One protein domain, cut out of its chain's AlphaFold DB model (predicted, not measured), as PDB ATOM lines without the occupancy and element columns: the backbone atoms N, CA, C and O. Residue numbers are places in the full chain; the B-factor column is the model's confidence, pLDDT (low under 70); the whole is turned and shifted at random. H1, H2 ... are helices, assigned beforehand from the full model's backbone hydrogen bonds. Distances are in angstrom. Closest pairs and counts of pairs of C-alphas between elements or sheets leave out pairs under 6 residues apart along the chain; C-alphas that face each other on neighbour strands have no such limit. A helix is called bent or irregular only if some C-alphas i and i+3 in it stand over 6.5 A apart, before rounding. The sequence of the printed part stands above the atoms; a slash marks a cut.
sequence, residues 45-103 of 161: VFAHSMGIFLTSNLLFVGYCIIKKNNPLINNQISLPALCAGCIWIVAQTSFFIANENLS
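This is residues 45 to 103 of the 161 residues of an uncharacterized protein of Ascaris lumbricoides (UniProt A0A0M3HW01). Two long helices, H1 and H2, form an open helical hairpin shaped like a narrow triangle: they come together where H1 begins, spread apart toward the link, and residues 67 to 74 bridge the wide end. H2 is the longer helix and runs on past the start of H1, so that residues 97 to 103 stick out beyond the meeting place. The printed part has 59 residues with two named helices, H1 then H2, and no named strand; its class is all helix. It is only just loose, close to extended, with a radius of gyration of the C-alphas of 15.1 A and spans of 48 by 22 by 14 A.

H1 holds residues 45 to 66 and is 31.6 A long from first to last C-alpha, beginning with C-alpha 45 at (84.690, 160.401, 135.284). H2 holds residues 75 to 102 and is 40.6 A long, from C-alpha 75 at (101.073, 173.114, 114.689) to C-alpha 102 at (88.162, 143.856, 139.669). H2 is irregular: C-alphas 76 and 79 are 7.1 A apart.

H1 and H2 touch, H1 with residues 45 to 49 alone and H2 with residues 89 to 96 alone. Their closest C-alphas, those of Val 45 and Thr 93, are 6.3 A apart. They run opposite ways at a shallow tilt of 32 degrees, a helical hairpin, with 15.5 A from centre to centre. Residues 54 to 59 of H1 and residues 73 to 84, of which 75 to 84 belong to H2, stand free. In H1 every O i to N i+4 pair is within hydrogen-bond range; in H2 it is 22 of 24.

The two C-alphas farthest apart, those of Lys 68 and Asn 101, are 47.9 A apart. The printed part has no cut, and the link of 8 residues from H1 to H2 is short. The mean pLDDT of the printed part is 91.3, and no printed residue is under 70.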
ATOM      1  N   VAL A  45      83.913 160.281 136.533       91.12
ATOM      2  CA  VAL A  45      84.690 160.401 135.284       91.12
ATOM      3  C   VAL A  45      84.669 161.825 134.737       91.12
ATOM      4  O   VAL A  45      85.708 162.339 134.319       91.12
ATOM      5  N   PHE A  46      83.503 162.475 134.754       90.62
ATOM      6  CA  PHE A  46      83.365 163.839 134.250       90.62
ATOM      7  C   PHE A  46      84.179 164.830 135.087       90.62
ATOM      8  O   PHE A  46      84.996 165.569 134.540       90.62
ATOM      9  N   ALA A  47      84.009 164.806 136.413       92.75
ATOM     10  CA  ALA A  47      84.745 165.678 137.326       92.75
ATOM     11  C   ALA A  47      86.262 165.439 137.237       92.75
ATOM     12  O   ALA A  47      87.038 166.390 137.153       92.75
ATOM     13  N   HIS A  48      86.675 164.173 137.167       92.44
ATOM     14  CA  HIS A  48      88.066 163.774 136.987       92.44
ATOM     15  C   HIS A  48      88.657 164.323 135.677       92.44
ATOM     16  O   HIS A  48      89.708 164.966 135.678       92.44
ATOM     17  N   SER A  49      87.946 164.141 134.561       91.12
ATOM     18  CA  SER A  49      88.382 164.602 133.236       91.12
ATOM     19  C   SER A  49      88.431 166.128 133.145       91.12
ATOM     20  O   SER A  49      89.377 166.683 132.585       91.12
ATOM     21  N   MET A  50      87.458 166.821 133.743       92.94
ATOM     22  CA  MET A  50      87.457 168.283 133.831       92.94
ATOM     23  C   MET A  50      88.622 168.802 134.672       92.94
ATOM     24  O   MET A  50      89.249 169.785 134.284       92.94
ATOM     25  N   GLY A  51      88.970 168.126 135.769       92.94
ATOM     26  CA  GLY A  51      90.155 168.455 136.561       92.94
ATOM     27  C   GLY A  51      91.443 168.396 135.734       92.94
ATOM     28  O   GLY A  51      92.237 169.341 135.759       92.94
ATOM     29  N   ILE A  52      91.618 167.337 134.934       91.75
ATOM     30  CA  ILE A  52      92.758 167.198 134.010       91.75
ATOM     31  C   ILE A  52      92.746 168.319 132.965       91.75
ATOM     32  O   ILE A  52      93.769 168.974 132.749       91.75
ATOM     33  N   PHE A  53      91.598 168.566 132.333       91.69
ATOM     34  CA  PHE A  53      91.459 169.586 131.296       91.69
ATOM     35  C   PHE A  53      91.788 170.990 131.820       91.69
ATOM     36  O   PHE A  53      92.582 171.704 131.202       91.69
ATOM     37  N   LEU A  54      91.232 171.375 132.972       95.00
ATOM     38  CA  LEU A  54      91.487 172.673 133.600       95.00
ATOM     39  C   LEU A  54      92.956 172.817 133.997       95.00
ATOM     40  O   LEU A  54      93.576 173.827 133.672       95.00
ATOM     41  N   THR A  55      93.537 171.794 134.627       93.81
ATOM     42  CA  THR A  55      94.951 171.816 135.029       93.81
ATOM     43  C   THR A  55      95.869 171.957 133.814       93.81
ATOM     44  O   THR A  55      96.771 172.793 133.818       93.81
ATOM     45  N   SER A  56      95.610 171.205 132.742       92.12
ATOM     46  CA  SER A  56      96.378 171.289 131.493       92.12
ATOM     47  C   SER A  56      96.280 172.679 130.850       92.12
ATOM     48  O   SER A  56      97.294 173.256 130.451       92.12
ATOM     49  N   ASN A  57      95.083 173.274 130.834       93.19
ATOM     50  CA  ASN A  57      94.883 174.640 130.345       93.19
ATOM     51  C   ASN A  57      95.616 175.677 131.203       93.19
ATOM     52  O   ASN A  57      96.264 176.564 130.654       93.19
ATOM     53  N   LEU A  58      95.565 175.566 132.533       96.50
ATOM     54  CA  LEU A  58      96.279 176.477 133.432       96.50
ATOM     55  C   LEU A  58      97.796 176.403 133.226       96.50
ATOM     56  O   LEU A  58      98.454 177.443 133.151       96.50
ATOM     57  N   LEU A  59      98.348 175.196 133.072       94.12
ATOM     58  CA  LEU A  59      99.765 175.007 132.753       94.12
ATOM     59  C   LEU A  59     100.127 175.642 131.405       94.12
ATOM     60  O   LEU A  59     101.152 176.319 131.300       94.12
ATOM     61  N   PHE A  60      99.277 175.474 130.391       92.44
ATOM     62  CA  PHE A  60      99.481 176.087 129.083       92.44
ATOM     63  C   PHE A  60      99.419 177.621 129.140       92.44
ATOM     64  O   PHE A  60     100.300 178.292 128.603       92.44
ATOM     65  N   VAL A  61      98.441 178.190 129.848       95.00
ATOM     66  CA  VAL A  61      98.334 179.641 130.065       95.00
ATOM     67  C   VAL A  61      99.572 180.171 130.791       95.00
ATOM     68  O   VAL A  61     100.169 181.151 130.343       95.00
ATOM     69  N   GLY A  62     100.013 179.503 131.860       95.88
ATOM     70  CA  GLY A  62     101.237 179.861 132.578       95.88
ATOM     71  C   GLY A  62     102.475 179.830 131.676       95.88
ATOM     72  O   GLY A  62     103.275 180.768 131.685       95.88
ATOM     73  N   TYR A  63     102.597 178.803 130.832       94.38
ATOM     74  CA  TYR A  63     103.657 178.710 129.828       94.38
ATOM     75  C   TYR A  63     103.623 179.886 128.840       94.38
ATOM     76  O   TYR A  63     104.662 180.507 128.597       94.38
ATOM     77  N   CYS A  64     102.447 180.248 128.324       93.94
ATOM     78  CA  CYS A  64     102.271 181.400 127.438       93.94
ATOM     79  C   CYS A  64     102.653 182.724 128.117       93.94
ATOM     80  O   CYS A  64     103.321 183.551 127.493       93.94
ATOM     81  N   ILE A  65     102.296 182.917 129.394       95.81
ATOM     82  CA  ILE A  65     102.671 184.105 130.180       95.81
ATOM     83  C   ILE A  65     104.194 184.191 130.333       95.81
ATOM     84  O   ILE A  65     104.786 185.223 130.011       95.81
ATOM     85  N   ILE A  66     104.849 183.101 130.753       95.81
ATOM     86  CA  ILE A  66     106.316 183.039 130.913       95.81
ATOM     87  C   ILE A  66     107.021 183.323 129.582       95.81
ATOM     88  O   ILE A  66     108.037 184.021 129.537       95.81
ATOM     89  N   LYS A  67     106.467 182.815 128.478       94.56
ATOM     90  CA  LYS A  67     106.972 183.045 127.121       94.56
ATOM     91  C   LYS A  67     106.527 184.376 126.507       94.56
ATOM     92  O   LYS A  67     106.815 184.601 125.335       94.56
ATOM     93  N   LYS A  68     105.861 185.260 127.262       94.19
ATOM     94  CA  LYS A  68     105.374 186.574 126.797       94.19
ATOM     95  C   LYS A  68     104.567 186.476 125.495       94.19
ATOM     96  O   LYS A  68     104.803 187.221 124.550       94.19
ATOM     97  N   ASN A  69     103.641 185.521 125.452       90.38
ATOM     98  CA  ASN A  69     102.796 185.213 124.298       90.38
ATOM     99  C   ASN A  69     103.558 184.775 123.027       90.38
ATOM    100  O   ASN A  69     103.015 184.846 121.929       90.38
ATOM    101  N   ASN A  70     104.794 184.280 123.170       91.69
ATOM    102  CA  ASN A  70     105.550 183.620 122.102       91.69
ATOM    103  C   ASN A  70     105.883 182.151 122.460       91.69
ATOM    104  O   ASN A  70     107.059 181.792 122.614       91.69
ATOM    105  N   PRO A  71     104.868 181.294 122.695       90.12
ATOM    106  CA  PRO A  71     105.090 179.883 122.978       90.12
ATOM    107  C   PRO A  71     105.565 179.147 121.718       90.12
ATOM    108  O   PRO A  71     105.012 179.305 120.633       90.12
ATOM    109  N   LEU A  72     106.562 178.275 121.867       88.94
ATOM    110  CA  LEU A  72     106.951 177.352 120.800       88.94
ATOM    111  C   LEU A  72     105.939 176.203 120.755       88.94
ATOM    112  O   LEU A  72     105.971 175.327 121.619       88.94
ATOM    113  N   ILE A  73     105.037 176.228 119.774       87.44
ATOM    114  CA  ILE A  73     104.020 175.195 119.551       87.44
ATOM    115  C   ILE A  73     104.206 174.645 118.144       87.44
ATOM    116  O   ILE A  73     104.286 175.396 117.174       87.44
ATOM    117  N   ASN A  74     104.280 173.321 118.023       88.81
ATOM    118  CA  ASN A  74     104.286 172.675 116.721       88.81
ATOM    119  C   ASN A  74     102.835 172.446 116.263       88.81
ATOM    120  O   ASN A  74     102.099 171.623 116.812       88.81
ATOM    121  N   ASN A  75     102.433 173.173 115.223       87.56
ATOM    122  CA  ASN A  75     101.073 173.114 114.689       87.56
ATOM    123  C   ASN A  75     100.720 171.723 114.130       87.56
ATOM    124  O   ASN A  75      99.560 171.324 114.179       87.56
ATOM    125  N   GLN A  76     101.709 170.946 113.668       91.12
ATOM    126  CA  GLN A  76     101.484 169.620 113.076       91.12
ATOM    127  C   GLN A  76     101.035 168.573 114.105       91.12
ATOM    128  O   GLN A  76     100.304 167.648 113.761       91.12
ATOM    129  N   ILE A  77     101.443 168.718 115.369       91.88
ATOM    130  CA  ILE A  77     101.103 167.764 116.441       91.88
ATOM    131  C   ILE A  77      99.879 168.188 117.254       91.88
ATOM    132  O   ILE A  77      99.384 167.403 118.056       91.88
ATOM    133  N   SER A  78      99.366 169.403 117.040       89.31
ATOM    134  CA  SER A  78      98.284 169.967 117.853       89.31
ATOM    135  C   SER A  78      96.984 169.168 117.718       89.31
ATOM    136  O   SER A  78      96.390 168.780 118.721       89.31
ATOM    137  N   LEU A  79      96.572 168.848 116.488       89.62
ATOM    138  CA  LEU A  79      95.375 168.036 116.255       89.62
ATOM    139  C   LEU A  79      95.554 166.574 116.724       89.62
ATOM    140  O   LEU A  79      94.694 166.096 117.467       89.62
ATOM    141  N   PRO A  80      96.660 165.869 116.398       92.06
ATOM    142  CA  PRO A  80      96.935 164.547 116.962       92.06
ATOM    143  C   PRO A  80      96.923 164.505 118.496       92.06
ATOM    144  O   PRO A  80      96.415 163.542 119.070       92.06
ATOM    145  N   ALA A  81      97.432 165.543 119.166       90.69
ATOM    146  CA  ALA A  81      97.428 165.626 120.626       90.69
ATOM    147  C   ALA A  81      96.004 165.719 121.202       90.69
ATOM    148  O   ALA A  81      95.705 165.056 122.195       90.69
ATOM    149  N   LEU A  82      95.107 166.475 120.558       89.31
ATOM    150  CA  LEU A  82      93.693 166.524 120.950       89.31
ATOM    151  C   LEU A  82      93.020 165.155 120.785       89.31
ATOM    152  O   LEU A  82      92.345 164.688 121.703       89.31
ATOM    153  N   CYS A  83      93.262 164.470 119.664       92.75
ATOM    154  CA  CYS A  83      92.757 163.113 119.442       92.75
ATOM    155  C   CYS A  83      93.282 162.123 120.496       92.75
ATOM    156  O   CYS A  83      92.518 161.304 121.007       92.75
ATOM    157  N   ALA A  84      94.564 162.216 120.864       91.31
ATOM    158  CA  ALA A  84      95.149 161.400 121.925       91.31
ATOM    159  C   ALA A  84      94.478 161.655 123.285       91.31
ATOM    160  O   ALA A  84      94.239 160.707 124.033       91.31
ATOM    161  N   GLY A  85      94.099 162.903 123.578       91.12
ATOM    162  CA  GLY A  85      93.300 163.248 124.756       91.12
ATOM    163  C   GLY A  85      91.933 162.553 124.775       91.12
ATOM    164  O   GLY A  85      91.532 162.010 125.803       91.12
ATOM    165  N   CYS A  86      91.242 162.482 123.634       90.81
ATOM    166  CA  CYS A  86      89.981 161.737 123.530       90.81
ATOM    167  C   CYS A  86      90.178 160.237 123.800       90.81
ATOM    168  O   CYS A  86      89.417 159.642 124.564       90.81
ATOM    169  N   ILE A  87      91.226 159.634 123.225       92.38
ATOM    170  CA  ILE A  87      91.586 158.227 123.474       92.38
ATOM    171  C   ILE A  87      91.879 158.007 124.965       92.38
ATOM    172  O   ILE A  87      91.432 157.019 125.547       92.38
ATOM    173  N   TRP A  88      92.579 158.949 125.601       90.81
ATOM    174  CA  TRP A  88      92.883 158.896 127.027       90.81
ATOM    175  C   TRP A  88      91.618 158.880 127.889       90.81
ATOM    176  O   TRP A  88      91.518 158.053 128.789       90.81
ATOM    177  N   ILE A  89      90.620 159.723 127.605       90.94
ATOM    178  CA  ILE A  89      89.356 159.747 128.370       90.94
ATOM    179  C   ILE A  89      88.606 158.413 128.244       90.94
ATOM    180  O   ILE A  89      88.085 157.900 129.239       90.94
ATOM    181  N   VAL A  90      88.593 157.807 127.055       91.94
ATOM    182  CA  VAL A  90      87.990 156.478 126.840       91.94
ATOM    183  C   VAL A  90      88.719 155.408 127.660       91.94
ATOM    184  O   VAL A  90      88.077 154.588 128.326       91.94
ATOM    185  N   ALA A  91      90.054 155.449 127.677       91.50
ATOM    186  CA  ALA A  91      90.871 154.545 128.481       91.50
ATOM    187  C   ALA A  91      90.627 154.739 129.988       91.50
ATOM    188  O   ALA A  91      90.423 153.761 130.704       91.50
ATOM    189  N   GLN A  92      90.567 155.985 130.465       90.38
ATOM    190  CA  GLN A  92      90.286 156.297 131.870       90.38
ATOM    191  C   GLN A  92      88.885 155.846 132.290       90.38
ATOM    192  O   GLN A  92      88.723 155.246 133.348       90.38
ATOM    193  N   THR A  93      87.878 156.046 131.440       92.12
ATOM    194  CA  THR A  93      86.514 155.549 131.694       92.12
ATOM    195  C   THR A  93      86.507 154.026 131.825       92.12
ATOM    196  O   THR A  93      85.924 153.481 132.761       92.12
ATOM    197  N   SER A  94      87.223 153.334 130.935       92.12
ATOM    198  CA  SER A  94      87.396 151.878 131.008       92.12
ATOM    199  C   SER A  94      88.116 151.449 132.291       92.12
ATOM    200  O   SER A  94      87.763 150.430 132.877       92.12
ATOM    201  N   PHE A  95      89.081 152.239 132.771       90.75
ATOM    202  CA  PHE A  95      89.769 151.982 134.035       90.75
ATOM    203  C   PHE A  95      88.832 152.148 135.240       90.75
ATOM    204  O   PHE A  95      88.815 151.289 136.117       90.75
ATOM    205  N   PHE A  96      87.980 153.176 135.276       89.19
ATOM    206  CA  PHE A  96      86.960 153.289 136.327       89.19
ATOM    207  C   PHE A  96      86.048 152.055 136.375       89.19
ATOM    208  O   PHE A  96      85.820 151.507 137.452       89.19
ATOM    209  N   ILE A  97      85.605 151.560 135.215       89.38
ATOM    210  CA  ILE A  97      84.802 150.331 135.126       89.38
ATOM    211  C   ILE A  97      85.609 149.112 135.597       89.38
ATOM    212  O   ILE A  97      85.087 148.275 136.334       89.38
ATOM    213  N   ALA A  98      86.880 148.999 135.211       89.19
ATOM    214  CA  ALA A  98      87.744 147.912 135.663       89.19
ATOM    215  C   ALA A  98      87.912 147.929 137.189       89.19
ATOM    216  O   ALA A  98      87.765 146.882 137.812       89.19
ATOM    217  N   ASN A  99      88.127 149.102 137.793       87.69
ATOM    218  CA  ASN A  99      88.241 149.261 139.243       87.69
ATOM    219  C   ASN A  99      86.958 148.833 139.970       87.69
ATOM    220  O   ASN A  99      87.055 148.130 140.975       87.69
ATOM    221  N   GLU A 100      85.777 149.187 139.442       84.62
ATOM    222  CA  GLU A 100      84.479 148.734 139.981       84.62
ATOM    223  C   GLU A 100      84.362 147.199 139.983       84.62
ATOM    224  O   GLU A 100      83.852 146.618 140.936       84.62
ATOM    225  N   ASN A 101      84.839 146.529 138.928       85.69
ATOM    226  CA  ASN A 101      84.626 145.090 138.747       85.69
ATOM    227  C   ASN A 101      85.738 144.221 139.341       85.69
ATOM    228  O   ASN A 101      85.468 143.133 139.843       85.69
ATOM    229  N   LEU A 102      86.995 144.658 139.293       83.62
ATOM    230  CA  LEU A 102      88.162 143.856 139.669       83.62
ATOM    231  C   LEU A 102      88.749 144.248 141.027       83.62
ATOM    232  O   LEU A 102      89.449 143.427 141.612       83.62
ATOM    233  N   SER A 103      88.355 145.390 141.598       83.88
ATOM    234  CA  SER A 103      89.058 146.092 142.681       83.88
ATOM    235  C   SER A 103      90.403 146.659 142.232       83.88
ATOM    236  O   SER A 103      91.073 146.140 141.339       83.88
TER     237      SER A 103